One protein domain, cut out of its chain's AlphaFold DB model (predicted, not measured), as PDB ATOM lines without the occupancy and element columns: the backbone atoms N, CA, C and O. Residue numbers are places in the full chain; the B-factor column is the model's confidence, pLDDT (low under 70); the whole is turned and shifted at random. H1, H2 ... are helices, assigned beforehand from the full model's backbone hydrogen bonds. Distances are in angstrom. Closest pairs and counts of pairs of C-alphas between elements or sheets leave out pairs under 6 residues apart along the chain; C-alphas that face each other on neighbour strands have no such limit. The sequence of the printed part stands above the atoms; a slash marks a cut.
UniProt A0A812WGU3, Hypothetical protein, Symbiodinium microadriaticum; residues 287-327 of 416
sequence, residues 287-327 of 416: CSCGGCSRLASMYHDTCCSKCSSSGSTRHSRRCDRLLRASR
ATOM      1  N   CYS A 287     271.702 278.847 235.205       86.62
ATOM      2  CA  CYS A 287     271.991 278.112 233.981       86.62
ATOM      3  C   CYS A 287     270.722 277.451 233.422       86.62
ATOM      4  O   CYS A 287     270.019 276.735 234.125       86.62
ATOM      5  N   SER A 288     270.476 277.637 232.131       87.75
ATOM      6  CA  SER A 288     269.308 277.129 231.416       87.75
ATOM      7  C   SER A 288     269.421 275.655 231.016       87.75
ATOM      8  O   SER A 288     268.481 275.100 230.451       87.75
ATOM      9  N   CYS A 289     270.566 275.001 231.249       89.12
ATOM     10  CA  CYS A 289     270.690 273.562 231.024       89.12
ATOM     11  C   CYS A 289     269.880 272.810 232.087       89.12
ATOM     12  O   CYS A 289     270.179 272.936 233.274       89.12
ATOM     13  N   GLY A 290     268.905 272.000 231.663       84.31
ATOM     14  CA  GLY A 290     268.100 271.176 232.568       84.31
ATOM     15  C   GLY A 290     268.984 270.339 233.496       84.31
ATOM     16  O   GLY A 290     269.868 269.635 233.021       84.31
ATOM     17  N   GLY A 291     268.783 270.477 234.810       83.31
ATOM     18  CA  GLY A 291     269.599 269.826 235.846       83.31
ATOM     19  C   GLY A 291     270.792 270.645 236.359       83.31
ATOM     20  O   GLY A 291     271.429 270.247 237.334       83.31
ATOM     21  N   CYS A 292     271.098 271.809 235.773       85.06
ATOM     22  CA  CYS A 292     272.177 272.675 236.243       85.06
ATOM     23  C   CYS A 292     271.667 273.797 237.159       85.06
ATOM     24  O   CYS A 292     270.998 274.714 236.704       85.06
ATOM     25  N   SER A 293     272.082 273.801 238.427       85.69
ATOM     26  CA  SER A 293     271.755 274.868 239.392       85.69
ATOM     27  C   SER A 293     272.813 275.980 239.495       85.69
ATOM     28  O   SER A 293     272.798 276.777 240.429       85.69
ATOM     29  N   ARG A 294     273.783 276.037 238.571       87.31
ATOM     30  CA  ARG A 294     274.891 277.010 238.632       87.31
ATOM     31  C   ARG A 294     274.508 278.343 238.001       87.31
ATOM     32  O   ARG A 294     273.706 278.371 237.076       87.31
ATOM     33  N   LEU A 295     275.158 279.426 238.420       83.50
ATOM     34  CA  LEU A 295     274.984 280.735 237.791       83.50
ATOM     35  C   LEU A 295     275.669 280.786 236.420       83.50
ATOM     36  O   LEU A 295     276.829 280.387 236.262       83.50
ATOM     37  N   ALA A 296     274.940 281.284 235.431       80.50
ATOM     38  CA  ALA A 296     275.478 281.699 234.158       80.50
ATOM     39  C   ALA A 296     276.149 283.069 234.290       80.50
ATOM     40  O   ALA A 296     275.699 283.943 235.034       80.50
ATOM     41  N   SER A 297     277.280 283.247 233.601       70.50
ATOM     42  CA  SER A 297     277.920 284.559 233.536       70.50
ATOM     43  C   SER A 297     276.986 285.557 232.868       70.50
ATOM     44  O   SER A 297     276.172 285.169 232.030       70.50
ATOM     45  N   MET A 298     277.159 286.842 233.181       70.19
ATOM     46  CA  MET A 298     276.432 287.916 232.506       70.19
ATOM     47  C   MET A 298     276.431 287.680 230.986       70.19
ATOM     48  O   MET A 298     277.459 287.313 230.401       70.19
ATOM     49  N   TYR A 299     275.260 287.834 230.366       69.06
ATOM     50  CA  TYR A 299     275.020 287.614 228.932       69.06
ATOM     51  C   TYR A 299     275.086 286.158 228.437       69.06
ATOM     52  O   TYR A 299     275.194 285.945 227.234       69.06
ATOM     53  N   HIS A 300     275.047 285.154 229.316       76.44
ATOM     54  CA  HIS A 300     275.021 283.747 228.912       76.44
ATOM     55  C   HIS A 300     273.807 283.036 229.501       76.44
ATOM     56  O   HIS A 300     273.464 283.241 230.657       76.44
ATOM     57  N   ASP A 301     273.208 282.141 228.716       81.12
ATOM     58  CA  ASP A 301     272.122 281.282 229.201       81.12
ATOM     59  C   ASP A 301     272.684 280.073 229.965       81.12
ATOM     60  O   ASP A 301     271.999 279.464 230.772       81.12
ATOM     61  N   THR A 302     273.961 279.723 229.758       85.19
ATOM     62  CA  THR A 302     274.607 278.558 230.383       85.19
ATOM     63  C   THR A 302     275.872 278.950 231.145       85.19
ATOM     64  O   THR A 302     276.565 279.898 230.784       85.19
ATOM     65  N   CYS A 303     276.215 278.205 232.202       84.81
ATOM     66  CA  CYS A 303     277.374 278.530 233.046       84.81
ATOM     67  C   CYS A 303     278.742 278.341 232.372       84.81
ATOM     68  O   CYS A 303     279.713 278.985 232.765       84.81
ATOM     69  N   CYS A 304     278.842 277.461 231.371       86.81
ATOM     70  CA  CYS A 304     280.015 277.315 230.509       86.81
ATOM     71  C   CYS A 304     279.682 276.498 229.255       86.81
ATOM     72  O   CYS A 304     278.720 275.731 229.236       86.81
ATOM     73  N   SER A 305     280.550 276.575 228.244       84.38
ATOM     74  CA  SER A 305     280.417 275.811 226.995       84.38
ATOM     75  C   SER A 305     280.330 274.297 227.212       84.38
ATOM     76  O   SER A 305     279.522 273.643 226.563       84.38
ATOM     77  N   LYS A 306     281.090 273.741 228.169       88.25
ATOM     78  CA  LYS A 306     281.032 272.309 228.520       88.25
ATOM     79  C   LYS A 306     279.669 271.893 229.071       88.25
ATOM     80  O   LYS A 306     279.214 270.797 228.773       88.25
ATOM     81  N   CYS A 307     279.013 272.758 229.841       89.56
ATOM     82  CA  CYS A 307     277.680 272.493 230.383       89.56
ATOM     83  C   CYS A 307     276.643 272.478 229.259       89.56
ATOM     84  O   CYS A 307     275.840 271.552 229.176       89.56
ATOM     85  N   SER A 308     276.750 273.446 228.342       88.44
ATOM     86  CA  SER A 308     275.907 273.518 227.151       88.44
ATOM     87  C   SER A 308     276.071 272.304 226.238       88.44
ATOM     88  O   SER A 308     275.076 271.813 225.723       88.44
ATOM     89  N   SER A 309     277.298 271.818 226.021       88.38
ATOM     90  CA  SER A 309     277.551 270.702 225.099       88.38
ATOM     91  C   SER A 309     277.260 269.326 225.695       88.38
ATOM     92  O   SER A 309     277.057 268.372 224.956       88.38
ATOM     93  N   SER A 310     277.248 269.210 227.024       89.88
ATOM     94  CA  SER A 310     277.065 267.939 227.734       89.88
ATOM     95  C   SER A 310     275.690 267.785 228.387       89.88
ATOM     96  O   SER A 310     275.482 266.836 229.143       89.88
ATOM     97  N   GLY A 311     274.774 268.732 228.155       88.50
ATOM     98  CA  GLY A 311     273.439 268.711 228.752       88.50
ATOM     99  C   GLY A 311     273.481 268.719 230.280       88.50
ATOM    100  O   GLY A 311     272.833 267.889 230.900       88.50
ATOM    101  N   SER A 312     274.258 269.633 230.876       87.19
ATOM    102  CA  SER A 312     274.500 269.791 232.328       87.19
ATOM    103  C   SER A 312     275.461 268.812 233.019       87.19
ATOM    104  O   SER A 312     275.824 269.049 234.167       87.19
ATOM    105  N   THR A 313     275.954 267.775 232.339       87.38
ATOM    106  CA  THR A 313     276.762 266.726 232.997       87.38
ATOM    107  C   THR A 313     278.243 267.076 233.192       87.38
ATOM    108  O   THR A 313     278.922 266.465 234.017       87.38
ATOM    109  N   ARG A 314     278.785 268.057 232.458       91.31
ATOM    110  CA  ARG A 314     280.197 268.474 232.543       91.31
ATOM    111  C   ARG A 314     280.346 269.978 232.709       91.31
ATOM    112  O   ARG A 314     279.681 270.769 232.048       91.31
ATOM    113  N   HIS A 315     281.321 270.378 233.522       89.69
ATOM    114  CA  HIS A 315     281.613 271.780 233.808       89.69
ATOM    115  C   HIS A 315     283.083 272.138 233.582       89.69
ATOM    116  O   HIS A 315     283.961 271.284 233.449       89.69
ATOM    117  N   SER A 316     283.356 273.439 233.485       85.06
ATOM    118  CA  SER A 316     284.725 273.951 233.514       85.06
ATOM    119  C   SER A 316     285.240 274.037 234.956       85.06
ATOM    120  O   SER A 316     284.469 274.317 235.875       85.06
ATOM    121  N   ARG A 317     286.566 273.937 235.146       76.38
ATOM    122  CA  ARG A 317     287.215 274.153 236.456       76.38
ATOM    123  C   ARG A 317     286.857 275.513 237.081       76.38
ATOM    124  O   ARG A 317     286.873 275.670 238.298       76.38
ATOM    125  N   ARG A 318     286.542 276.525 236.260       73.94
ATOM    126  CA  ARG A 318     286.070 277.842 236.726       73.94
ATOM    127  C   ARG A 318     284.674 277.748 237.347       73.94
ATOM    128  O   ARG A 318     284.475 278.278 238.434       73.94
ATOM    129  N   CYS A 319     283.744 277.043 236.706       78.81
ATOM    130  CA  CYS A 319     282.404 276.820 237.253       78.81
ATOM    131  C   CYS A 319     282.449 276.039 238.568       78.81
ATOM    132  O   CYS A 319     281.622 276.290 239.439       78.81
ATOM    133  N   ASP A 320     283.365 275.073 238.709       80.00
ATOM    134  CA  ASP A 320     283.500 274.286 239.947       80.00
ATOM    135  C   ASP A 320     283.999 275.144 241.107       80.00
ATOM    136  O   ASP A 320     283.484 275.041 242.217       80.00
ATOM    137  N   ARG A 321     284.947 276.049 240.838       76.06
ATOM    138  CA  ARG A 321     285.433 277.014 241.832       76.06
ATOM    139  C   ARG A 321     284.343 277.984 242.286       76.06
ATOM    140  O   ARG A 321     284.197 278.186 243.484       76.06
ATOM    141  N   LEU A 322     283.557 278.533 241.359       72.19
ATOM    142  CA  LEU A 322     282.460 279.452 241.695       72.19
ATOM    143  C   LEU A 322     281.361 278.772 242.523       72.19
ATOM    144  O   LEU A 322     280.880 279.356 243.487       72.19
ATOM    145  N   LEU A 323     281.013 277.521 242.204       76.62
ATOM    146  CA  LEU A 323     280.043 276.756 242.992       76.62
ATOM    147  C   LEU A 323     280.543 276.497 244.422       76.62
ATOM    148  O   LEU A 323     279.771 276.609 245.371       76.62
ATOM    149  N   ARG A 324     281.830 276.164 244.588       75.25
ATOM    150  CA  ARG A 324     282.436 275.973 245.917       75.25
ATOM    151  C   ARG A 324     282.456 277.269 246.726       75.25
ATOM    152  O   ARG A 324     282.118 277.230 247.901       75.25
ATOM    153  N   ALA A 325     282.789 278.393 246.092       67.44
ATOM    154  CA  ALA A 325     282.784 279.703 246.738       67.44
ATOM    155  C   ALA A 325     281.376 280.118 247.204       67.44
ATOM    156  O   ALA A 325     281.232 280.582 248.327       67.44
ATOM    157  N   SER A 326     280.339 279.875 246.392       66.00
ATOM    158  CA  SER A 326     278.941 280.139 246.780       66.00
ATOM    159  C   SER A 326     278.513 279.285 247.978       66.00
ATOM    160  O   SER A 326     277.989 279.807 248.951       66.00
ATOM    161  N   ARG A 327     278.830 277.981 247.972       71.62
ATOM    162  CA  ARG A 327     278.511 277.078 249.096       71.62
ATOM    163  C   ARG A 327     279.228 277.436 250.398       71.62
ATOM    164  O   ARG A 327     278.729 277.102 251.463       71.62
TER     165      ARG A 327
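Overview. This is residues 287 to 327 of the 416 residues of the protein "Hypothetical protein" of Symbiodinium microadriaticum (UniProt A0A812WGU3). This is a domain of little regular structure, mostly loops, with the one-turn helix H1 and the longer helix H2 towards opposite ends of its longest axis. Residues 287 to 304 form a long looping stretch that turns near Gly 291 and Met 298 before H1. The printed part has 41 residues, with H1 then H2 along the chain and no named strand; the class is all helix, though under half of the residues are in named elements. It is compact, with a radius of gyration of the C-alphas of 9.1 A, and spans 23 by 20 by 15 A.

Along the chain. C-alpha 287 stands at (271.991, 278.112, 233.981). H1, residues 305 to 309, begins with C-alpha 305 at (280.417, 275.811, 226.995). H2, residues 317 to 327, is 15.6 A long and ends with C-alpha 327 at (278.511, 277.078, 249.096).

Arrangement. H1 and H2 are apart, joined by a short link of 7 residues. In both, every O i to N i+4 pair is within hydrogen-bond range.

Size, cuts and confidence. The C-alphas farthest apart, those of Ser 309 and Arg 327, are 24.8 A apart. The printed part has no cut. The pLDDT is under 70 at residue 299 and residues 325 to 326.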